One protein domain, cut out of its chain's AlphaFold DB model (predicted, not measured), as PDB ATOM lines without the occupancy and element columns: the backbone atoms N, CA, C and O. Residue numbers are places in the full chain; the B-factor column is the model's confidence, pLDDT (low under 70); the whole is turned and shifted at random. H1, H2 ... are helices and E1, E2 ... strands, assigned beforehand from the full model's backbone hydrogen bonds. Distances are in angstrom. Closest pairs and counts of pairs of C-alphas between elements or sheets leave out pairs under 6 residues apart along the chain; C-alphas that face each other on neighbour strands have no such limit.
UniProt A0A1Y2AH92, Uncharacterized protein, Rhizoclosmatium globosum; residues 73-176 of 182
ATOM      1  N   ILE A  73     246.524 191.359 272.107       70.69
ATOM      2  CA  ILE A  73     245.820 190.075 272.256       70.69
ATOM      3  C   ILE A  73     244.402 190.105 271.657       70.69
ATOM      4  O   ILE A  73     243.984 189.140 271.017       70.69
ATOM      5  N   ILE A  74     243.657 191.193 271.853       71.00
ATOM      6  CA  ILE A  74     242.237 191.269 271.478       71.00
ATOM      7  C   ILE A  74     242.053 191.648 270.003       71.00
ATOM      8  O   ILE A  74     241.139 191.145 269.352       71.00
ATOM      9  N   ILE A  75     242.908 192.517 269.455       72.00
ATOM     10  CA  ILE A  75     242.714 193.056 268.106       72.00
ATOM     11  C   ILE A  75     242.939 191.962 267.043       72.00
ATOM     12  O   ILE A  75     243.967 191.276 267.063       72.00
ATOM     13  N   PRO A  76     242.033 191.820 266.058       62.47
ATOM     14  CA  PRO A  76     242.160 190.843 264.984       62.47
ATOM     15  C   PRO A  76     243.135 191.288 263.885       62.47
ATOM     16  O   PRO A  76     242.749 191.483 262.740       62.47
ATOM     17  N   ALA A  77     244.413 191.459 264.232       64.62
ATOM     18  CA  ALA A  77     245.470 191.878 263.301       64.62
ATOM     19  C   ALA A  77     246.672 190.914 263.250       64.62
ATOM     20  O   ALA A  77     247.717 191.252 262.699       64.62
ATOM     21  N   TRP A  78     246.547 189.711 263.820       67.56
ATOM     22  CA  TRP A  78     247.667 188.772 263.966       67.56
ATOM     23  C   TRP A  78     248.027 188.076 262.659       67.56
ATOM     24  O   TRP A  78     249.200 187.918 262.321       67.56
ATOM     25  N   ARG A  79     247.009 187.639 261.917       68.25
ATOM     26  CA  ARG A  79     247.158 187.075 260.577       68.25
ATOM     27  C   ARG A  79     245.905 187.333 259.776       68.25
ATOM     28  O   ARG A  79     244.810 187.093 260.266       68.25
ATOM     29  N   GLY A  80     246.074 187.742 258.531       70.38
ATOM     30  CA  GLY A  80     244.970 187.850 257.597       70.38
ATOM     31  C   GLY A  80     245.393 187.515 256.181       70.38
ATOM     32  O   GLY A  80     246.575 187.595 255.840       70.38
ATOM     33  N   ASP A  81     244.417 187.123 255.380       74.12
ATOM     34  CA  ASP A  81     244.509 187.135 253.929       74.12
ATOM     35  C   ASP A  81     243.687 188.314 253.375       74.12
ATOM     36  O   ASP A  81     243.331 189.243 254.100       74.12
ATOM     37  N   ARG A  82     243.409 188.320 252.069       77.38
ATOM     38  CA  ARG A  82     242.623 189.396 251.440       77.38
ATOM     39  C   ARG A  82     241.139 189.409 251.840       77.38
ATOM     40  O   ARG A  82     240.463 190.386 251.531       77.38
ATOM     41  N   TYR A  83     240.640 188.354 252.475       80.38
ATOM     42  CA  TYR A  83     239.221 188.108 252.743       80.38
ATOM     43  C   TYR A  83     238.906 188.028 254.242       80.38
ATOM     44  O   TYR A  83     237.787 188.349 254.646       80.38
ATOM     45  N   HIS A  84     239.889 187.651 255.062       84.19
ATOM     46  CA  HIS A  84     239.770 187.488 256.504       84.19
ATOM     47  C   HIS A  84     240.970 188.073 257.236       84.19
ATOM     48  O   HIS A  84     242.118 187.817 256.887       84.19
ATOM     49  N   THR A  85     240.709 188.755 258.339       84.38
ATOM     50  CA  THR A  85     241.690 189.111 259.361       84.38
ATOM     51  C   THR A  85     241.335 188.390 260.654       84.38
ATOM     52  O   THR A  85     240.261 188.584 261.224       84.38
ATOM     53  N   GLY A  86     242.237 187.526 261.102       77.25
ATOM     54  CA  GLY A  86     242.110 186.726 262.307       77.25
ATOM     55  C   GLY A  86     242.846 187.336 263.496       77.25
ATOM     56  O   GLY A  86     244.007 187.750 263.409       77.25
ATOM     57  N   GLY A  87     242.154 187.335 264.628       76.38
ATOM     58  CA  GLY A  87     242.696 187.583 265.953       76.38
ATOM     59  C   GLY A  87     242.829 186.332 266.800       76.38
ATOM     60  O   GLY A  87     242.614 185.195 266.361       76.38
ATOM     61  N   LEU A  88     243.160 186.565 268.068       73.50
ATOM     62  CA  LEU A  88     243.263 185.506 269.059       73.50
ATOM     63  C   LEU A  88     241.891 184.932 269.452       73.50
ATOM     64  O   LEU A  88     241.821 183.805 269.916       73.50
ATOM     65  N   PHE A  89     240.791 185.652 269.242       78.25
ATOM     66  CA  PHE A  89     239.451 185.188 269.632       78.25
ATOM     67  C   PHE A  89     238.435 185.259 268.505       78.25
ATOM     68  O   PHE A  89     237.590 184.372 268.389       78.25
ATOM     69  N   GLU A  90     238.564 186.263 267.648       84.25
ATOM     70  CA  GLU A  90     237.608 186.558 266.592       84.25
ATOM     71  C   GLU A  90     238.288 186.496 265.229       84.25
ATOM     72  O   GLU A  90     239.468 186.823 265.089       84.25
ATOM     73  N   ILE A  91     237.542 186.054 264.221       85.69
ATOM     74  CA  ILE A  91     237.908 186.196 262.815       85.69
ATOM     75  C   ILE A  91     236.909 187.162 262.203       85.69
ATOM     76  O   ILE A  91     235.700 186.969 262.318       85.69
ATOM     77  N   CYS A  92     237.424 188.194 261.551       87.25
ATOM     78  CA  CYS A  92     236.619 189.141 260.805       87.25
ATOM     79  C   CYS A  92     236.877 188.970 259.316       87.25
ATOM     80  O   CYS A  92     238.018 188.763 258.915       87.25
ATOM     81  N   GLY A  93     235.840 189.061 258.497       87.94
ATOM     82  CA  GLY A  93     235.978 188.910 257.057       87.94
ATOM     83  C   GLY A  93     234.746 189.361 256.294       87.94
ATOM     84  O   GLY A  93     233.741 189.772 256.882       87.94
ATOM     85  N   ASN A  94     234.842 189.300 254.970       88.81
ATOM     86  CA  ASN A  94     233.773 189.699 254.051       88.81
ATOM     87  C   ASN A  94     233.375 188.616 253.043       88.81
ATOM     88  O   ASN A  94     232.559 188.896 252.168       88.81
ATOM     89  N   THR A  95     233.987 187.433 253.080       85.88
ATOM     90  CA  THR A  95     233.771 186.384 252.077       85.88
ATOM     91  C   THR A  95     234.062 185.028 252.693       85.88
ATOM     92  O   THR A  95     235.178 184.815 253.133       85.88
ATOM     93  N   ASP A  96     233.117 184.091 252.669       82.81
ATOM     94  CA  ASP A  96     233.368 182.727 253.148       82.81
ATOM     95  C   ASP A  96     233.974 181.896 252.009       82.81
ATOM     96  O   ASP A  96     233.616 182.065 250.839       82.81
ATOM     97  N   PHE A  97     234.887 180.982 252.334       83.44
ATOM     98  CA  PHE A  97     235.406 180.044 251.341       83.44
ATOM     99  C   PHE A  97     234.370 178.976 250.999       83.44
ATOM    100  O   PHE A  97     233.613 178.521 251.855       83.44
ATOM    101  N   GLN A  98     234.363 178.553 249.740       84.44
ATOM    102  CA  GLN A  98     233.571 177.430 249.259       84.44
ATOM    103  C   GLN A  98     234.479 176.434 248.550       84.44
ATOM    104  O   GLN A  98     235.517 176.800 247.999       84.44
ATOM    105  N   LEU A  99     234.089 175.164 248.578       82.06
ATOM    106  CA  LEU A  99     234.781 174.127 247.832       82.06
ATOM    107  C   LEU A  99     234.205 174.048 246.420       82.06
ATOM    108  O   LEU A  99     233.000 173.873 246.246       82.06
ATOM    109  N   ASP A 100     235.065 174.138 245.411       81.56
ATOM    110  CA  ASP A 100     234.676 173.785 244.051       81.56
ATOM    111  C   ASP A 100     234.699 172.259 243.890       81.56
ATOM    112  O   ASP A 100     235.753 171.625 243.936       81.56
ATOM    113  N   ASN A 101     233.532 171.660 243.653       75.25
ATOM    114  CA  ASN A 101     233.374 170.212 243.504       75.25
ATOM    115  C   ASN A 101     234.151 169.616 242.317       75.25
ATOM    116  O   ASN A 101     234.353 168.405 242.279       75.25
ATOM    117  N   LYS A 102     234.567 170.428 241.334       78.38
ATOM    118  CA  LYS A 102     235.313 169.945 240.158       78.38
ATOM    119  C   LYS A 102     236.822 169.941 240.372       78.38
ATOM    120  O   LYS A 102     237.497 169.027 239.909       78.38
ATOM    121  N   THR A 103     237.347 170.968 241.032       75.88
ATOM    122  CA  THR A 103     238.793 171.153 241.238       75.88
ATOM    123  C   THR A 103     239.250 170.776 242.646       75.88
ATOM    124  O   THR A 103     240.452 170.677 242.882       75.88
ATOM    125  N   LEU A 104     238.309 170.565 243.576       73.62
ATOM    126  CA  LEU A 104     238.540 170.406 245.017       73.62
ATOM    127  C   LEU A 104     239.341 171.571 245.628       73.62
ATOM    128  O   LEU A 104     239.916 171.441 246.710       73.62
ATOM    129  N   ALA A 105     239.379 172.716 244.943       78.50
ATOM    130  CA  ALA A 105     240.053 173.914 245.404       78.50
ATOM    131  C   ALA A 105     239.109 174.777 246.248       78.50
ATOM    132  O   ALA A 105     237.898 174.822 246.025       78.50
ATOM    133  N   LEU A 106     239.692 175.494 247.210       79.88
ATOM    134  CA  LEU A 106     239.007 176.552 247.944       79.88
ATOM    135  C   LEU A 106     238.914 177.790 247.052       79.88
ATOM    136  O   LEU A 106     239.935 178.342 246.640       79.88
ATOM    137  N   VAL A 107     237.693 178.237 246.786       85.00
ATOM    138  CA  VAL A 107     237.405 179.457 246.032       85.00
ATOM    139  C   VAL A 107     236.652 180.456 246.912       85.00
ATOM    140  O   VAL A 107     235.910 180.047 247.810       85.00
ATOM    141  N   PRO A 108     236.847 181.770 246.708       85.25
ATOM    142  CA  PRO A 108     236.067 182.775 247.418       85.25
ATOM    143  C   PRO A 108     234.593 182.663 247.011       85.25
ATOM    144  O   PRO A 108     234.268 182.646 245.824       85.25
ATOM    145  N   GLY A 109     233.711 182.556 248.002       85.00
ATOM    146  CA  GLY A 109     232.268 182.532 247.813       85.00
ATOM    147  C   GLY A 109     231.664 183.930 247.603       85.00
ATOM    148  O   GLY A 109     232.367 184.884 247.266       85.00
ATOM    149  N   PRO A 110     230.344 184.082 247.796       85.44
ATOM    150  CA  PRO A 110     229.688 185.379 247.719       85.44
ATOM    151  C   PRO A 110     230.171 186.298 248.847       85.44
ATOM    152  O   PRO A 110     230.258 185.892 250.009       85.44
ATOM    153  N   SER A 111     230.458 187.551 248.495       86.81
ATOM    154  CA  SER A 111     230.844 188.562 249.475       86.81
ATOM    155  C   SER A 111     229.633 189.022 250.291       86.81
ATOM    156  O   SER A 111     228.528 189.178 249.768       86.81
ATOM    157  N   TYR A 112     229.852 189.252 251.581       86.62
ATOM    158  CA  TYR A 112     228.883 189.765 252.539       86.62
ATOM    159  C   TYR A 112     229.474 190.953 253.328       86.62
ATOM    160  O   TYR A 112     230.694 191.156 253.325       86.62
ATOM    161  N   PRO A 113     228.637 191.765 254.005       88.12
ATOM    162  CA  PRO A 113     229.108 192.894 254.809       88.12
ATOM    163  C   PRO A 113     230.102 192.454 255.884       88.12
ATOM    164  O   PRO A 113     229.859 191.458 256.557       88.12
ATOM    165  N   TRP A 114     231.186 193.213 256.069       86.56
ATOM    166  CA  TRP A 114     232.251 192.883 257.021       86.56
ATOM    167  C   TRP A 114     231.686 192.491 258.393       86.56
ATOM    168  O   TRP A 114     231.059 193.311 259.068       86.56
ATOM    169  N   LYS A 115     231.899 191.234 258.792       87.94
ATOM    170  CA  LYS A 115     231.398 190.679 260.054       87.94
ATOM    171  C   LYS A 115     232.547 190.049 260.828       87.94
ATOM    172  O   LYS A 115     233.465 189.499 260.224       87.94
ATOM    173  N   CYS A 116     232.470 190.121 262.150       87.38
ATOM    174  CA  CYS A 116     233.372 189.426 263.058       87.38
ATOM    175  C   CYS A 116     232.612 188.294 263.733       87.38
ATOM    176  O   CYS A 116     231.466 188.470 264.147       87.38
ATOM    177  N   GLU A 117     233.246 187.136 263.832       87.12
ATOM    178  CA  GLU A 117     232.671 185.969 264.480       87.12
ATOM    179  C   GLU A 117     233.690 185.249 265.363       87.12
ATOM    180  O   GLU A 117     234.902 185.339 265.122       87.12
ATOM    181  N   PRO A 118     233.226 184.517 266.391       87.31
ATOM    182  CA  PRO A 118     234.111 183.742 267.240       87.31
ATOM    183  C   PRO A 118     234.874 182.710 266.410       87.31
ATOM    184  O   PRO A 118     234.301 181.981 265.601       87.31
ATOM    185  N   PHE A 119     236.176 182.583 266.664       83.31
ATOM    186  CA  PHE A 119     237.038 181.642 265.949       83.31
ATOM    187  C   PHE A 119     236.505 180.205 265.964       83.31
ATOM    188  O   PHE A 119     236.627 179.486 264.976       83.31
ATOM    189  N   ASN A 120     235.935 179.776 267.093       85.38
ATOM    190  CA  ASN A 120     235.417 178.419 267.231       85.38
ATOM    191  C   ASN A 120     234.295 178.137 266.229       85.38
ATOM    192  O   ASN A 120     234.305 177.059 265.633       85.38
ATOM    193  N   ASP A 121     233.405 179.108 266.028       87.94
ATOM    194  CA  ASP A 121     232.253 179.003 265.134       87.94
ATOM    195  C   ASP A 121     232.698 179.087 263.670       87.94
ATOM    196  O   ASP A 121     232.239 178.300 262.838       87.94
ATOM    197  N   TYR A 122     233.656 179.977 263.367       85.38
ATOM    198  CA  TYR A 122     234.276 180.066 262.042       85.38
ATOM    199  C   TYR A 122     234.898 178.730 261.631       85.38
ATOM    200  O   TYR A 122     234.604 178.208 260.556       85.38
ATOM    201  N   VAL A 123     235.732 178.135 262.493       83.69
ATOM    202  CA  VAL A 123     236.432 176.887 262.157       83.69
ATOM    203  C   VAL A 123     235.476 175.701 262.063       83.69
ATOM    204  O   VAL A 123     235.669 174.854 261.194       83.69
ATOM    205  N   ASP A 124     234.424 175.643 262.882       86.06
ATOM    206  CA  ASP A 124     233.415 174.582 262.763       86.06
ATOM    207  C   ASP A 124     232.664 174.669 261.434       86.06
ATOM    208  O   ASP A 124     232.427 173.652 260.779       86.06
ATOM    209  N   ARG A 125     232.325 175.881 260.989       85.00
ATOM    210  CA  ARG A 125     231.707 176.101 259.678       85.00
ATOM    211  C   ARG A 125     232.673 175.813 258.532       85.00
ATOM    212  O   ARG A 125     232.266 175.185 257.561       85.00
ATOM    213  N   PHE A 126     233.942 176.193 258.661       82.94
ATOM    214  CA  PHE A 126     234.971 175.856 257.679       82.94
ATOM    215  C   PHE A 126     235.174 174.336 257.568       82.94
ATOM    216  O   PHE A 126     235.246 173.796 256.470       82.94
ATOM    217  N   ALA A 127     235.193 173.616 258.692       82.62
ATOM    218  CA  ALA A 127     235.308 172.160 258.701       82.62
ATOM    219  C   ALA A 127     234.109 171.475 258.023       82.62
ATOM    220  O   ALA A 127     234.294 170.455 257.361       82.62
ATOM    221  N   LYS A 128     232.900 172.050 258.129       83.38
ATOM    222  CA  LYS A 128     231.700 171.548 257.435       83.38
ATOM    223  C   LYS A 128     231.792 171.617 255.910       83.38
ATOM    224  O   LYS A 128     231.112 170.846 255.248       83.38
ATOM    225  N   ILE A 129     232.635 172.484 255.344       81.56
ATOM    226  CA  ILE A 129     232.853 172.549 253.886       81.56
ATOM    227  C   ILE A 129     233.411 171.219 253.354       81.56
ATOM    228  O   ILE A 129     233.140 170.834 252.221       81.56
ATOM    229  N   TYR A 130     234.173 170.508 254.185       74.88
ATOM    230  CA  TYR A 130     234.789 169.228 253.849       74.88
ATOM    231  C   TYR A 130     233.968 168.019 254.313       74.88
ATOM    232  O   TYR A 130     234.421 166.885 254.160       74.88
ATOM    233  N   ASP A 131     232.783 168.236 254.888       73.44
ATOM    234  CA  ASP A 131     231.948 167.157 255.407       73.44
ATOM    235  C   ASP A 131     231.421 166.289 254.255       73.44
ATOM    236  O   ASP A 131     230.785 166.779 253.322       73.44
ATOM    237  N   GLY A 132     231.744 164.997 254.281       66.62
ATOM    238  CA  GLY A 132     231.404 164.061 253.204       66.62
ATOM    239  C   GLY A 132     232.264 164.168 251.935       66.62
ATOM    240  O   GLY A 132     232.013 163.435 250.976       66.62
ATOM    241  N   VAL A 133     233.295 165.022 251.908       69.94
ATOM    242  CA  VAL A 133     234.223 165.137 250.772       69.94
ATOM    243  C   VAL A 133     235.399 164.180 250.968       69.94
ATOM    244  O   VAL A 133     236.222 164.359 251.862       69.94
ATOM    245  N   ASN A 134     235.523 163.176 250.097       64.62
ATOM    246  CA  ASN A 134     236.683 162.279 250.071       64.62
ATOM    247  C   ASN A 134     237.903 162.999 249.467       64.62
ATOM    248  O   ASN A 134     238.225 162.828 248.292       64.62
ATOM    249  N   THR A 135     238.608 163.802 250.267       63.44
ATOM    250  CA  THR A 135     239.837 164.512 249.861       63.44
ATOM    251  C   THR A 135     241.090 163.617 249.803       63.44
ATOM    252  O   THR A 135     242.210 164.116 249.705       63.44
ATOM    253  N   GLY A 136     240.945 162.286 249.841       62.00
ATOM    254  CA  GLY A 136     242.070 161.344 249.851       62.00
ATOM    255  C   GLY A 136     242.830 161.318 251.188       62.00
ATOM    256  O   GLY A 136     242.253 161.569 252.240       62.00
ATOM    257  N   GLN A 137     244.136 160.998 251.164       49.56
ATOM    258  CA  GLN A 137     244.982 160.783 252.362       49.56
ATOM    259  C   GLN A 137     245.055 161.968 253.349       49.56
ATOM    260  O   GLN A 137     245.462 161.777 254.495       49.56
ATOM    261  N   LEU A 138     244.653 163.177 252.950       55.28
ATOM    262  CA  LEU A 138     244.501 164.312 253.855       55.28
ATOM    263  C   LEU A 138     243.014 164.548 254.112       55.28
ATOM    264  O   LEU A 138     242.363 165.264 253.358       55.28
ATOM    265  N   ASN A 139     242.481 163.989 255.204       70.06
ATOM    266  CA  ASN A 139     241.193 164.412 255.759       70.06
ATOM    267  C   ASN A 139     241.307 165.888 256.184       70.06
ATOM    268  O   ASN A 139     241.681 166.188 257.321       70.06
ATOM    269  N   ALA A 140     241.022 166.815 255.266       70.12
ATOM    270  CA  ALA A 140     241.124 168.256 255.493       70.12
ATOM    271  C   ALA A 140     240.237 168.701 256.669       70.12
ATOM    272  O   ALA A 140     240.651 169.520 257.488       70.12
ATOM    273  N   GLN A 141     239.078 168.055 256.831       74.31
ATOM    274  CA  GLN A 141     238.196 168.208 257.989       74.31
ATOM    275  C   GLN A 141     238.906 167.862 259.310       74.31
ATOM    276  O   GLN A 141     238.875 168.638 260.263       74.31
ATOM    277  N   TYR A 142     239.596 166.718 259.368       76.56
ATOM    278  CA  TYR A 142     240.323 166.279 260.562       76.56
ATOM    279  C   TYR A 142     241.489 167.217 260.896       76.56
ATOM    280  O   TYR A 142     241.725 167.533 262.064       76.56
ATOM    281  N   GLN A 143     242.197 167.714 259.878       77.50
ATOM    282  CA  GLN A 143     243.269 168.692 260.066       77.50
ATOM    283  C   GLN A 143     242.739 170.031 260.579       77.50
ATOM    284  O   GLN A 143     243.309 170.572 261.523       77.50
ATOM    285  N   ALA A 144     241.627 170.528 260.033       73.69
ATOM    286  CA  ALA A 144     240.992 171.759 260.498       73.69
ATOM    287  C   ALA A 144     240.544 171.651 261.968       73.69
ATOM    288  O   ALA A 144     240.832 172.536 262.776       73.69
ATOM    289  N   LEU A 145     239.916 170.533 262.352       79.56
ATOM    290  CA  LEU A 145     239.459 170.300 263.728       79.56
ATOM    291  C   LEU A 145     240.615 170.104 264.721       79.56
ATOM    292  O   LEU A 145     240.528 170.545 265.869       79.56
ATOM    293  N   ASN A 146     241.717 169.479 264.309       81.12
ATOM    294  CA  ASN A 146     242.899 169.368 265.165       81.12
ATOM    295  C   ASN A 146     243.657 170.691 265.281       81.12
ATOM    296  O   ASN A 146     244.081 171.055 266.380       81.12
ATOM    297  N   ALA A 147     243.766 171.447 264.187       75.81
ATOM    298  CA  ALA A 147     244.317 172.795 264.211       75.81
ATOM    299  C   ALA A 147     243.511 173.699 265.155       75.81
ATOM    300  O   ALA A 147     244.113 174.431 265.937       75.81
ATOM    301  N   LYS A 148     242.171 173.577 265.181       81.56
ATOM    302  CA  LYS A 148     241.307 174.278 266.147       81.56
ATOM    303  C   LYS A 148     241.764 174.056 267.588       81.56
ATOM    304  O   LYS A 148     241.951 175.023 268.320       81.56
ATOM    305  N   LYS A 149     241.978 172.800 267.994       79.00
ATOM    306  CA  LYS A 149     242.395 172.456 269.366       79.00
ATOM    307  C   LYS A 149     243.761 173.048 269.710       79.00
ATOM    308  O   LYS A 149     243.909 173.657 270.766       79.00
ATOM    309  N   MET A 150     244.732 172.911 268.807       74.62
ATOM    310  CA  MET A 150     246.088 173.433 269.016       74.62
ATOM    311  C   MET A 150     246.097 174.960 269.110       74.62
ATOM    312  O   MET A 150     246.769 175.517 269.973       74.62
ATOM    313  N   ILE A 151     245.300 175.625 268.274       76.25
ATOM    314  CA  ILE A 151     245.150 177.077 268.298       76.25
ATOM    315  C   ILE A 151     244.481 177.524 269.603       76.25
ATOM    316  O   ILE A 151     244.959 178.454 270.231       76.25
ATOM    317  N   VAL A 152     243.428 176.858 270.085       75.44
ATOM    318  CA  VAL A 152     242.819 177.217 271.382       75.44
ATOM    319  C   VAL A 152     243.833 177.129 272.526       75.44
ATOM    320  O   VAL A 152     243.911 178.046 273.340       75.44
ATOM    321  N   VAL A 153     244.645 176.072 272.569       73.19
ATOM    322  CA  VAL A 153     245.668 175.907 273.612       73.19
ATOM    323  C   VAL A 153     246.754 176.978 273.507       73.19
ATOM    324  O   VAL A 153     247.103 177.576 274.524       73.19
ATOM    325  N   SER A 154     247.257 177.270 272.302       73.50
ATOM    326  CA  SER A 154     248.302 178.286 272.128       73.50
ATOM    327  C   SER A 154     247.835 179.674 272.564       73.50
ATOM    328  O   SER A 154     248.603 180.418 273.164       73.50
ATOM    329  N   ARG A 155     246.555 179.999 272.354       75.06
ATOM    330  CA  ARG A 155     245.951 181.270 272.785       75.06
ATOM    331  C   ARG A 155     245.952 181.426 274.295       75.06
ATOM    332  O   ARG A 155     246.360 182.461 274.806       75.06
ATOM    333  N   TRP A 156     245.529 180.391 275.015       74.81
ATOM    334  CA  TRP A 156     245.561 180.413 276.477       74.81
ATOM    335  C   TRP A 156     246.986 180.438 277.016       74.81
ATOM    336  O   TRP A 156     247.243 181.111 278.012       74.81
ATOM    337  N   PHE A 157     247.923 179.780 276.335       76.00
ATOM    338  CA  PHE A 157     249.331 179.834 276.706       76.00
ATOM    339  C   PHE A 157     249.921 181.243 276.551       76.00
ATOM    340  O   PHE A 157     250.581 181.708 277.472       76.00
ATOM    341  N   GLU A 158     249.620 181.950 275.456       71.19
ATOM    342  CA  GLU A 158     250.006 183.359 275.241       71.19
ATOM    343  C   GLU A 158     249.418 184.302 276.307       71.19
ATOM    344  O   GLU A 158     250.095 185.194 276.823       71.19
ATOM    345  N   ILE A 159     248.159 184.090 276.703       72.38
ATOM    346  CA  ILE A 159     247.507 184.893 277.754       72.38
ATOM    347  C   ILE A 159     248.175 184.653 279.112       72.38
ATOM    348  O   ILE A 159     248.440 185.598 279.863       72.38
ATOM    349  N   ILE A 160     248.455 183.389 279.437       75.44
ATOM    350  CA  ILE A 160     249.077 183.003 280.705       75.44
ATOM    351  C   ILE A 160     250.530 183.481 280.752       75.44
ATOM    352  O   ILE A 160     250.929 184.060 281.759       75.44
ATOM    353  N   SER A 161     251.311 183.314 279.683       68.56
ATOM    354  CA  SER A 161     252.702 183.776 279.626       68.56
ATOM    355  C   SER A 161     252.792 185.298 279.782       68.56
ATOM    356  O   SER A 161     253.565 185.784 280.609       68.56
ATOM    357  N   THR A 162     251.928 186.049 279.092       67.06
ATOM    358  CA  THR A 162     251.843 187.515 279.205       67.06
ATOM    359  C   THR A 162     251.462 187.959 280.622       67.06
ATOM    360  O   THR A 162     251.965 188.967 281.126       67.06
ATOM    361  N   SER A 163     250.612 187.186 281.302       66.62
ATOM    362  CA  SER A 163     250.224 187.448 282.692       66.62
ATOM    363  C   SER A 163     251.343 187.102 283.684       66.62
ATOM    364  O   SER A 163     251.607 187.875 284.605       66.62
ATOM    365  N   LEU A 164     252.045 185.979 283.491       64.56
ATOM    366  CA  LEU A 164     253.103 185.490 284.387       64.56
ATOM    367  C   LEU A 164     254.364 186.359 284.365       64.56
ATOM    368  O   LEU A 164     254.881 186.671 285.435       64.56
ATOM    369  N   VAL A 165     254.808 186.829 283.190       59.34
ATOM    370  CA  VAL A 165     255.957 187.759 283.072       59.34
ATOM    371  C   VAL A 165     255.764 188.993 283.958       59.34
ATOM    372  O   VAL A 165     256.711 189.540 284.519       59.34
ATOM    373  N   ARG A 166     254.515 189.420 284.136       56.31
ATOM    374  CA  ARG A 166     254.167 190.562 284.972       56.31
ATOM    375  C   ARG A 166     254.085 190.237 286.458       56.31
ATOM    376  O   ARG A 166     254.480 191.085 287.251       56.31
ATOM    377  N   TYR A 167     253.584 189.062 286.845       57.31
ATOM    378  CA  TYR A 167     253.620 188.640 288.251       57.31
ATOM    379  C   TYR A 167     255.053 188.524 288.758       57.31
ATOM    380  O   TYR A 167     255.325 188.943 289.879       57.31
ATOM    381  N   ASP A 168     255.965 188.032 287.923       52.84
ATOM    382  CA  ASP A 168     257.370 187.890 288.292       52.84
ATOM    383  C   ASP A 168     258.063 189.258 288.405       52.84
ATOM    384  O   ASP A 168     258.736 189.542 289.395       52.84
ATOM    385  N   LEU A 169     257.779 190.185 287.476       51.84
ATOM    386  CA  LEU A 169     258.228 191.574 287.600       51.84
ATOM    387  C   LEU A 169     257.632 192.249 288.847       51.84
ATOM    388  O   LEU A 169     258.337 192.908 289.601       51.84
ATOM    389  N   TRP A 170     256.339 192.087 289.114       51.03
ATOM    390  CA  TRP A 170     255.704 192.690 290.284       51.03
ATOM    391  C   TRP A 170     256.237 192.095 291.597       51.03
ATOM    392  O   TRP A 170     256.513 192.844 292.529       51.03
ATOM    393  N   SER A 171     256.481 190.785 291.651       52.72
ATOM    394  CA  SER A 171     257.120 190.102 292.782       52.72
ATOM    395  C   SER A 171     258.546 190.613 293.017       52.72
ATOM    396  O   SER A 171     258.889 190.999 294.131       52.72
ATOM    397  N   HIS A 172     259.363 190.746 291.971       52.88
ATOM    398  CA  HIS A 172     260.718 191.283 292.108       52.88
ATOM    399  C   HIS A 172     260.755 192.764 292.514       52.88
ATOM    400  O   HIS A 172     261.626 193.162 293.287       52.88
ATOM    401  N   TYR A 173     259.810 193.582 292.040       49.84
ATOM    402  CA  TYR A 173     259.779 195.020 292.333       49.84
ATOM    403  C   TYR A 173     259.054 195.383 293.645       49.84
ATOM    404  O   TYR A 173     259.415 196.385 294.259       49.84
ATOM    405  N   TYR A 174     258.071 194.596 294.110       46.22
ATOM    406  CA  TYR A 174     257.321 194.861 295.355       46.22
ATOM    407  C   TYR A 174     257.658 193.914 296.518       46.22
ATOM    408  O   TYR A 174     257.563 194.332 297.672       46.22
ATOM    409  N   LEU A 175     258.088 192.673 296.261       45.91
ATOM    410  CA  LEU A 175     258.558 191.722 297.285       45.91
ATOM    411  C   LEU A 175     260.092 191.622 297.374       45.91
ATOM    412  O   LEU A 175     260.611 190.754 298.080       45.91
ATOM    413  N   GLY A 176     260.824 192.557 296.760       43.28
ATOM    414  CA  GLY A 176     262.290 192.689 296.803       43.28
ATOM    415  C   GLY A 176     262.921 192.947 298.186       43.28
ATOM    416  O   GLY A 176     263.989 193.541 298.272       43.28
TER     417      GLY A 176
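This is residues 73 to 176 of the 182 residues of an uncharacterized protein of Rhizoclosmatium globosum (UniProt A0A1Y2AH92). What shape do these atoms make? A small, strongly twisted sheet of three strands, E1, E2 and E3, has the short helix H1 packed over E2, and the long helix H2 folds back beside H1 and runs on well past the sheet as an arm, with residues 163 to 176 sticking out free. What is it made of? The printed part has 104 residues, with three named strands and then two named helices in the order E1 E2 E3 H1 H2; the sheet's order is E1 - E2 - E3, antiparallel, and the class is mixed, helices and strands. How spread out is it? The whole is loose, with a radius of gyration of the C-alphas of 18.3 A, and its flat outline spans 67 by 34 by 17 A.

How do the strands pair? E1, residues 84 to 86, and E2, residues 90 to 99, are a hairpin of antiparallel neighbours at 134 degrees, with N 85 and O 92 within hydrogen-bond range at 2.8 A. E2 and E3, residues 106 to 118, are a hairpin at 157 degrees, with N 91 and O 117 at 2.9 A and N 112 and O 94 at 2.8 A. E1 E2 E3 make a meander, each strand the antiparallel neighbour of the one before. What is on the sheet? H1, residues 119 to 128, is on it at a height over the sheet of 8.1 A, over E2 and along the strands, at 0 degrees to E2 on the local plane. The closest C-alphas of E2 and H1 are those of Glu 90 and Phe 119, 5.0 A apart. Where does the last helix run? H2, residues 140 to 174, touches H1 with residues 140 to 148 alone, the closest C-alphas being those of Ala 127 and Gln 141 at 4.9 A; the two form a helical hairpin, a shallow tilt of 14 degrees, opposite ways. H2 is not on the sheet and is apart from E1, E2 and E3. Are the helix backbones complete? Every O i to N i+4 pair is within hydrogen-bond range in H1, and 30 of 31 are in H2.

Where do the strands lie? E1 begins at C-alpha 84 (239.770, 187.488, 256.504) and is 6.3 A long. E2 is 22.7 A long and bends by 86 degrees at residue 94; E3 is 21.2 A long and bends by 108 degrees at residue 113. How long are the helices? H1 measures 14.2 A, and H2 measures 50.6 A, from C-alpha 140 (241.124, 168.256, 255.493) to C-alpha 174 (257.321, 194.861, 295.355).

How far does it reach? The two C-alphas farthest apart, those of Lys 102 and Gly 176, are 66.7 A apart, and the printed part has no cut. Which link is long? That from H1 to H2 is long, with 11 residues. Where is confidence low? The pLDDT is under 70 at residues 76 to 79, 132 to 138 and 161 to 176 of this model, and its mean over the printed part is 74.4.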